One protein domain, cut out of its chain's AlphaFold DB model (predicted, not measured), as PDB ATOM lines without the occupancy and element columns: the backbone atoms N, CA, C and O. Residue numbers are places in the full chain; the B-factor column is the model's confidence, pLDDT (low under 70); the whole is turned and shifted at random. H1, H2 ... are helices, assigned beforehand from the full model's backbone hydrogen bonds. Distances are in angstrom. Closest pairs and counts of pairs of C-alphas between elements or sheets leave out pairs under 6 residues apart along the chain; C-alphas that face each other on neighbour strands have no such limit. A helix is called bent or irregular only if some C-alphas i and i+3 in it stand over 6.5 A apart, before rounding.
ATOM      1  N   GLU A  86     133.144 103.471  88.187       97.50
ATOM      2  CA  GLU A  86     134.084 102.706  89.022       97.50
ATOM      3  C   GLU A  86     135.097 103.591  89.764       97.50
ATOM      4  O   GLU A  86     135.548 103.203  90.838       97.50
ATOM      5  N   LEU A  87     135.438 104.777  89.239       97.94
ATOM      6  CA  LEU A  87     136.278 105.732  89.968       97.94
ATOM      7  C   LEU A  87     135.490 106.420  91.087       97.94
ATOM      8  O   LEU A  87     136.042 106.646  92.161       97.94
ATOM      9  N   VAL A  88     134.195 106.671  90.878       98.31
ATOM     10  CA  VAL A  88     133.298 107.170  91.934       98.31
ATOM     11  C   VAL A  88     133.207 106.143  93.056       98.31
ATOM     12  O   VAL A  88     133.433 106.466  94.217       98.31
ATOM     13  N   PHE A  89     132.953 104.876  92.725       98.12
ATOM     14  CA  PHE A  89     132.912 103.813  93.727       98.12
ATOM     15  C   PHE A  89     134.254 103.610  94.427       98.12
ATOM     16  O   PHE A  89     134.270 103.359  95.629       98.12
ATOM     17  N   LEU A  90     135.374 103.756  93.713       97.75
ATOM     18  CA  LEU A  90     136.698 103.758  94.330       97.75
ATOM     19  C   LEU A  90     136.841 104.903  95.341       97.75
ATOM     20  O   LEU A  90     137.328 104.661  96.441       97.75
ATOM     21  N   ARG A  91     136.396 106.120  95.003       97.38
ATOM     22  CA  ARG A  91     136.397 107.272  95.918       97.38
ATOM     23  C   ARG A  91     135.552 107.000  97.162       97.38
ATOM     24  O   ARG A  91     136.012 107.269  98.264       97.38
ATOM     25  N   LEU A  92     134.345 106.461  96.991       97.62
ATOM     26  CA  LEU A  92     133.424 106.193  98.101       97.62
ATOM     27  C   LEU A  92     133.903 105.052  99.010       97.62
ATOM     28  O   LEU A  92     133.709 105.113 100.218       97.62
ATOM     29  N   ASN A  93     134.510 104.010  98.440       97.69
ATOM     30  CA  ASN A  93     134.912 102.811  99.177       97.69
ATOM     31  C   ASN A  93     136.364 102.853  99.687       97.69
ATOM     32  O   ASN A  93     136.731 102.083 100.568       97.69
ATOM     33  N   GLY A  94     137.227 103.673  99.082       97.06
ATOM     34  CA  GLY A  94     138.673 103.704  99.338       97.06
ATOM     35  C   GLY A  94     139.471 102.568  98.678       97.06
ATOM     36  O   GLY A  94     140.697 102.627  98.632       97.06
ATOM     37  N   ALA A  95     138.801 101.553  98.124       96.19
ATOM     38  CA  ALA A  95     139.421 100.449  97.390       96.19
ATOM     39  C   ALA A  95     138.532  99.969  96.225       96.19
ATOM     40  O   ALA A  95     137.307 100.124  96.288       96.19
ATOM     41  N   PRO A  96     139.101  99.357  95.167       95.56
ATOM     42  CA  PRO A  96     138.316  98.825  94.057       95.56
ATOM     43  C   PRO A  96     137.322  97.751  94.510       95.56
ATOM     44  O   PRO A  96     137.665  96.834  95.253       95.56
ATOM     45  N   LEU A  97     136.084  97.838  94.021       96.19
ATOM     46  CA  LEU A  97     135.031  96.886  94.373       96.19
ATOM     47  C   LEU A  97     135.107  95.591  93.544       96.19
ATOM     48  O   LEU A  97     135.520  95.632  92.373       96.19
ATOM     49  N   PRO A  98     134.582  94.464  94.070       95.00
ATOM     50  CA  PRO A  98     134.302  93.269  93.280       95.00
ATOM     51  C   PRO A  98     133.442  93.575  92.047       95.00
ATOM     52  O   PRO A  98     132.811  94.632  91.936       95.00
ATOM     53  N   SER A  99     133.409  92.642  91.096       93.00
ATOM     54  CA  SER A  99     132.622  92.796  89.867       93.00
ATOM     55  C   SER A  99     131.151  93.080  90.173       93.00
ATOM     56  O   SER A  99     130.534  92.356  90.946       93.00
ATOM     57  N   LYS A 100     130.556  94.072  89.498       89.12
ATOM     58  CA  LYS A 100     129.119  94.384  89.601       89.12
ATOM     59  C   LYS A 100     128.191  93.244  89.153       89.12
ATOM     60  O   LYS A 100     126.995  93.297  89.394       89.12
ATOM     61  N   LYS A 101     128.745  92.205  88.512       89.12
ATOM     62  CA  LYS A 101     128.028  90.972  88.153       89.12
ATOM     63  C   LYS A 101     127.925  89.966  89.303       89.12
ATOM     64  O   LYS A 101     127.193  88.994  89.169       89.12
ATOM     65  N   THR A 102     128.677  90.147  90.390       94.25
ATOM     66  CA  THR A 102     128.531  89.314  91.586       94.25
ATOM     67  C   THR A 102     127.533  89.952  92.536       94.25
ATOM     68  O   THR A 102     127.421  91.175  92.623       94.25
ATOM     69  N   GLU A 103     126.839  89.114  93.294       93.50
ATOM     70  CA  GLU A 103     125.876  89.562  94.295       93.50
ATOM     71  C   GLU A 103     126.535  90.478  95.345       93.50
ATOM     72  O   GLU A 103     126.004  91.531  95.687       93.50
ATOM     73  N   GLN A 104     127.752  90.136  95.784       95.81
ATOM     74  CA  GLN A 104     128.553  90.976  96.680       95.81
ATOM     75  C   GLN A 104     128.881  92.341  96.055       95.81
ATOM     76  O   GLN A 104     128.728  93.367  96.712       95.81
ATOM     77  N   GLY A 105     129.328  92.371  94.795       95.94
ATOM     78  CA  GLY A 105     129.698  93.615  94.124       95.94
ATOM     79  C   GLY A 105     128.502  94.532  93.868       95.94
ATOM     80  O   GLY A 105     128.652  95.752  93.950       95.94
ATOM     81  N   ALA A 106     127.327  93.964  93.592       95.44
ATOM     82  CA  ALA A 106     126.083  94.715  93.469       95.44
ATOM     83  C   ALA A 106     125.625  95.284  94.823       95.44
ATOM     84  O   ALA A 106     125.334  96.477  94.906       95.44
ATOM     85  N   ARG A 107     125.641  94.468  95.891       96.81
ATOM     86  CA  ARG A 107     125.294  94.904  97.255       96.81
ATOM     87  C   ARG A 107     126.158  96.066  97.737       96.81
ATOM     88  O   ARG A 107     125.615  97.097  98.105       96.81
ATOM     89  N   LEU A 108     127.485  95.947  97.636       98.00
ATOM     90  CA  LEU A 108     128.406  97.000  98.086       98.00
ATOM     91  C   LEU A 108     128.161  98.335  97.369       98.00
ATOM     92  O   LEU A 108     128.149  99.383  98.005       98.00
ATOM     93  N   ARG A 109     127.926  98.309  96.051       98.19
ATOM     94  CA  ARG A 109     127.593  99.524  95.288       98.19
ATOM     95  C   ARG A 109     126.290 100.147  95.772       98.19
ATOM     96  O   ARG A 109     126.235 101.356  95.962       98.19
ATOM     97  N   ARG A 110     125.259  99.327  95.991       97.88
ATOM     98  CA  ARG A 110     123.970  99.778  96.522       97.88
ATOM     99  C   ARG A 110     124.131 100.411  97.908       97.88
ATOM    100  O   ARG A 110     123.664 101.525  98.100       97.88
ATOM    101  N   ASP A 111     124.850  99.770  98.824       98.25
ATOM    102  CA  ASP A 111     125.050 100.279 100.189       98.25
ATOM    103  C   ASP A 111     125.808 101.616 100.208       98.25
ATOM    104  O   ASP A 111     125.409 102.543 100.914       98.25
ATOM    105  N   LEU A 112     126.843 101.761  99.371       98.50
ATOM    106  CA  LEU A 112     127.570 103.027  99.212       98.50
ATOM    107  C   LEU A 112     126.672 104.144  98.666       98.50
ATOM    108  O   LEU A 112     126.770 105.284  99.112       98.50
ATOM    109  N   LEU A 113     125.785 103.835  97.719       98.38
ATOM    110  CA  LEU A 113     124.853 104.821  97.167       98.38
ATOM    111  C   LEU A 113     123.766 105.211  98.176       98.38
ATOM    112  O   LEU A 113     123.427 106.390  98.266       98.38
ATOM    113  N   VAL A 114     123.264 104.268  98.979       98.19
ATOM    114  CA  VAL A 114     122.356 104.583 100.097       98.19
ATOM    115  C   VAL A 114     123.043 105.526 101.082       98.19
ATOM    116  O   VAL A 114     122.474 106.560 101.427       98.19
ATOM    117  N   ALA A 115     124.287 105.226 101.470       97.94
ATOM    118  CA  ALA A 115     125.079 106.092 102.343       97.94
ATOM    119  C   ALA A 115     125.340 107.482 101.727       97.94
ATOM    120  O   ALA A 115     125.436 108.469 102.453       97.94
ATOM    121  N   ALA A 116     125.398 107.579 100.395       97.31
ATOM    122  CA  ALA A 116     125.539 108.835  99.657       97.31
ATOM    123  C   ALA A 116     124.215 109.606  99.442       97.31
ATOM    124  O   ALA A 116     124.225 110.675  98.819       97.31
ATOM    125  N   GLY A 117     123.090 109.089  99.953       97.12
ATOM    126  CA  GLY A 117     121.788 109.763  99.962       97.12
ATOM    127  C   GLY A 117     120.749 109.229  98.969       97.12
ATOM    128  O   GLY A 117     119.658 109.789  98.890       97.12
ATOM    129  N   PHE A 118     121.026 108.151  98.227       97.75
ATOM    130  CA  PHE A 118     120.043 107.536  97.323       97.75
ATOM    131  C   PHE A 118     119.082 106.602  98.073       97.75
ATOM    132  O   PHE A 118     119.155 105.380  97.960       97.75
ATOM    133  N   SER A 119     118.152 107.177  98.838       96.12
ATOM    134  CA  SER A 119     117.187 106.426  99.659       96.12
ATOM    135  C   SER A 119     116.195 105.572  98.857       96.12
ATOM    136  O   SER A 119     115.724 104.557  99.360       96.12
ATOM    137  N   ALA A 120     115.900 105.940  97.608       96.44
ATOM    138  CA  ALA A 120     114.949 105.232  96.742       96.44
ATOM    139  C   ALA A 120     115.588 104.131  95.871       96.44
ATOM    140  O   ALA A 120     114.914 103.539  95.028       96.44
ATOM    141  N   ILE A 121     116.883 103.842  96.048       96.62
ATOM    142  CA  ILE A 121     117.623 102.966  95.132       96.62
ATOM    143  C   ILE A 121     117.057 101.545  95.052       96.62
ATOM    144  O   ILE A 121     117.053 100.951  93.976       96.62
ATOM    145  N   ASP A 122     116.532 101.003  96.152       96.19
ATOM    146  CA  ASP A 122     115.931  99.668  96.143       96.19
ATOM    147  C   ASP A 122     114.684  99.618  95.275       96.19
ATOM    148  O   ASP A 122     114.508  98.666  94.513       96.19
ATOM    149  N   ASP A 123     113.845 100.651  95.342       97.12
ATOM    150  CA  ASP A 123     112.662 100.751  94.495       97.12
ATOM    151  C   ASP A 123     113.062 100.857  93.022       97.12
ATOM    152  O   ASP A 123     112.553 100.114  92.181       97.12
ATOM    153  N   TRP A 124     114.078 101.668  92.716       96.94
ATOM    154  CA  TRP A 124     114.601 101.786  91.355       96.94
ATOM    155  C   TRP A 124     115.139 100.459  90.820       96.94
ATOM    156  O   TRP A 124     114.899 100.108  89.663       96.94
ATOM    157  N   LEU A 125     115.830  99.682  91.658       94.94
ATOM    158  CA  LEU A 125     116.395  98.383  91.293       94.94
ATOM    159  C   LEU A 125     115.349  97.263  91.199       94.94
ATOM    160  O   LEU A 125     115.583  96.276  90.490       94.94
ATOM    161  N   THR A 126     114.213  97.378  91.885       93.75
ATOM    162  CA  THR A 126     113.228  96.291  91.985       93.75
ATOM    163  C   THR A 126     111.959  96.552  91.187       93.75
ATOM    164  O   THR A 126     111.515  95.627  90.504       93.75
ATOM    165  N   HIS A 127     111.435  97.778  91.186       94.50
ATOM    166  CA  HIS A 127     110.163  98.145  90.561       94.50
ATOM    167  C   HIS A 127     110.336  99.169  89.441       94.50
ATOM    168  O   HIS A 127     110.035  98.838  88.295       94.50
ATOM    169  N   THR A 128     110.858 100.368  89.724       94.25
ATOM    170  CA  THR A 128     110.785 101.517  88.798       94.25
ATOM    171  C   THR A 128     111.455 101.247  87.455       94.25
ATOM    172  O   THR A 128     110.952 101.663  86.415       94.25
ATOM    173  N   ARG A 129     112.576 100.512  87.438       94.19
ATOM    174  CA  ARG A 129     113.272 100.197  86.180       94.19
ATOM    175  C   ARG A 129     112.553  99.159  85.313       94.19
ATOM    176  O   ARG A 129     112.920  98.999  84.147       94.19
ATOM    177  N   ARG A 130     111.606  98.373  85.847       90.50
ATOM    178  CA  ARG A 130     110.975  97.284  85.078       90.50
ATOM    179  C   ARG A 130     110.215  97.869  83.884       90.50
ATOM    180  O   ARG A 130     109.502  98.849  84.018       90.50
ATOM    181  N   GLY A 131     110.396  97.270  82.709       92.06
ATOM    182  CA  GLY A 131     109.787  97.748  81.460       92.06
ATOM    183  C   GLY A 131     110.532  98.893  80.759       92.06
ATOM    184  O   GLY A 131     110.231  99.170  79.606       92.06
ATOM    185  N   THR A 132     111.547  99.502  81.385       93.12
ATOM    186  CA  THR A 132     112.333 100.599  80.770       93.12
ATOM    187  C   THR A 132     113.472 100.115  79.865       93.12
ATOM    188  O   THR A 132     114.051 100.896  79.118       93.12
ATOM    189  N   GLY A 133     113.839  98.832  79.960       93.56
ATOM    190  CA  GLY A 133     115.038  98.273  79.327       93.56
ATOM    191  C   GLY A 133     116.335  98.479  80.124       93.56
ATOM    192  O   GLY A 133     117.330  97.827  79.810       93.56
ATOM    193  N   ALA A 134     116.327  99.303  81.181       93.88
ATOM    194  CA  ALA A 134     117.492  99.522  82.034       93.88
ATOM    195  C   ALA A 134     117.822  98.291  82.893       93.88
ATOM    196  O   ALA A 134     116.957  97.690  83.557       93.88
ATOM    197  N   LYS A 135     119.103  97.919  82.916       93.81
ATOM    198  CA  LYS A 135     119.603  96.849  83.778       93.81
ATOM    199  C   LYS A 135     119.887  97.385  85.183       93.81
ATOM    200  O   LYS A 135     120.084  98.587  85.358       93.81
ATOM    201  N   PRO A 136     119.922  96.512  86.210       93.81
ATOM    202  CA  PRO A 136     120.277  96.928  87.565       93.81
ATOM    203  C   PRO A 136     121.606  97.687  87.631       93.81
ATOM    204  O   PRO A 136     121.715  98.675  88.346       93.81
ATOM    205  N   ASP A 137     122.609  97.246  86.873       94.12
ATOM    206  CA  ASP A 137     123.922  97.876  86.868       94.12
ATOM    207  C   ASP A 137     123.940  99.233  86.162       94.12
ATOM    208  O   ASP A 137     124.692 100.101  86.592       94.12
ATOM    209  N   ASP A 138     123.083  99.449  85.160       95.12
ATOM    210  CA  ASP A 138     122.915 100.767  84.535       95.12
ATOM    211  C   ASP A 138     122.378 101.793  85.551       95.12
ATOM    212  O   ASP A 138     122.839 102.932  85.583       95.12
ATOM    213  N   VAL A 139     121.449 101.386  86.430       96.56
ATOM    214  CA  VAL A 139     120.909 102.248  87.502       96.56
ATOM    215  C   VAL A 139     121.995 102.609  88.518       96.56
ATOM    216  O   VAL A 139     122.125 103.774  88.892       96.56
ATOM    217  N   LEU A 140     122.794 101.626  88.948       97.44
ATOM    218  CA  LEU A 140     123.907 101.857  89.877       97.44
ATOM    219  C   LEU A 140     124.951 102.806  89.274       97.44
ATOM    220  O   LEU A 140     125.392 103.743  89.943       97.44
ATOM    221  N   ASP A 141     125.324 102.579  88.013       97.06
ATOM    222  CA  ASP A 141     126.304 103.404  87.310       97.06
ATOM    223  C   ASP A 141     125.783 104.834  87.119       97.06
ATOM    224  O   ASP A 141     126.531 105.779  87.369       97.06
ATOM    225  N   ALA A 142     124.501 105.006  86.772       97.12
ATOM    226  CA  ALA A 142     123.848 106.311  86.647       97.12
ATOM    227  C   ALA A 142     123.862 107.102  87.966       97.12
ATOM    228  O   ALA A 142     124.184 108.291  87.972       97.12
ATOM    229  N   CYS A 143     123.579 106.445  89.095       98.06
ATOM    230  CA  CYS A 143     123.647 107.085  90.411       98.06
ATOM    231  C   CYS A 143     125.083 107.515  90.751       98.06
ATOM    232  O   CYS A 143     125.300 108.621  91.242       98.06
ATOM    233  N   ALA A 144     126.074 106.672  90.448       98.25
ATOM    234  CA  ALA A 144     127.477 107.015  90.649       98.25
ATOM    235  C   ALA A 144     127.898 108.236  89.811       98.25
ATOM    236  O   ALA A 144     128.470 109.177  90.359       98.25
ATOM    237  N   VAL A 145     127.581 108.288  88.512       97.81
ATOM    238  CA  VAL A 145     127.926 109.478  87.706       97.81
ATOM    239  C   VAL A 145     127.128 110.725  88.104       97.81
ATOM    240  O   VAL A 145     127.652 111.829  87.977       97.81
ATOM    241  N   ALA A 146     125.925 110.582  88.670       98.00
ATOM    242  CA  ALA A 146     125.206 111.710  89.260       98.00
ATOM    243  C   ALA A 146     125.947 112.307  90.474       98.00
ATOM    244  O   ALA A 146     125.981 113.527  90.624       98.00
ATOM    245  N   LEU A 147     126.603 111.481  91.303       98.06
ATOM    246  CA  LEU A 147     127.478 111.977  92.378       98.06
ATOM    247  C   LEU A 147     128.704 112.703  91.828       98.06
ATOM    248  O   LEU A 147     129.066 113.752  92.356       98.06
ATOM    249  N   ALA A 148     129.322 112.183  90.762       97.38
ATOM    250  CA  ALA A 148     130.445 112.856  90.109       97.38
ATOM    251  C   ALA A 148     130.041 114.245  89.590       97.38
ATOM    252  O   ALA A 148     130.771 115.210  89.792       97.38
ATOM    253  N   ALA A 149     128.858 114.353  88.978       96.31
ATOM    254  CA  ALA A 149     128.319 115.621  88.491       96.31
ATOM    255  C   ALA A 149     127.997 116.601  89.631       96.31
ATOM    256  O   ALA A 149     128.307 117.785  89.524       96.31
ATOM    257  N   ARG A 150     127.401 116.115  90.730       95.81
ATOM    258  CA  ARG A 150     127.047 116.938  91.896       95.81
ATOM    259  C   ARG A 150     128.281 117.454  92.634       95.81
ATOM    260  O   ARG A 150     128.338 118.631  92.971       95.81
ATOM    261  N   ASP A 151     129.228 116.565  92.920       93.69
ATOM    262  CA  ASP A 151     130.344 116.868  93.816       93.69
ATOM    263  C   ASP A 151     131.542 117.468  93.070       93.69
ATOM    264  O   ASP A 151     132.302 118.231  93.661       93.69
ATOM    265  N   CYS A 152     131.757 117.075  91.805       89.19
ATOM    266  CA  CYS A 152     132.978 117.362  91.040       89.19
ATOM    267  C   CYS A 152     134.265 117.154  91.870       89.19
ATOM    268  O   CYS A 152     135.206 117.944  91.778       89.19
TER     269      CYS A 152
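What this domain is: This is residues 86 to 152 of the 174 residues of an uncharacterized protein of Bradyrhizobium sp. (strain ORS 375) (UniProt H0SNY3). The two longer helices, H2 and H4, run side by side the same way and make the core, with short H1 crossing them on one side and short H3 on the opposite side. The printed part has 67 residues with four named helices, H1 to H4, and no named strand: all helix, compact, radius of gyration of the C-alphas 11.4 A, spans 34 by 27 by 18 A.

Where its parts are: H1, residues 86 to 93, begins at C-alpha 86 (134.084, 102.706, 89.022). H2, residues 103 to 115, is 18.4 A long. H3, residues 121 to 128, is only just irregular: C-alphas 125 and 128 are 6.9 A apart. H4, residues 136 to 151, 23.2 A long, ends at C-alpha 151 (130.344, 116.868, 93.816).

How they stand to each other: H4 touches H2 with residues 137 to 144 alone, at a shallow tilt of 33 degrees, only just short of steep; their closest C-alphas, of Arg 109 and Leu 140, are 7.0 A apart. H4 touches H1 with residues 141 to 148 alone, about perpendicular at 74 degrees, closest C-alphas Val 88 and Ala 144, 6.0 A. H3 only just touches H4, with 3 pairs of C-alphas within 8 A, closest Leu 125 and Pro 136, 5.6 A. H1 and H3 are apart. In H1, H2 and H4 every O i to N i+4 pair is within hydrogen-bond range; in H3, 3 of 4.

The domain as a whole: The C-alphas farthest apart, of Gly 94 and Gly 131, are 34.5 A apart. The printed part has no cut, no link is long, and no printed residue is under 70 in pLDDT.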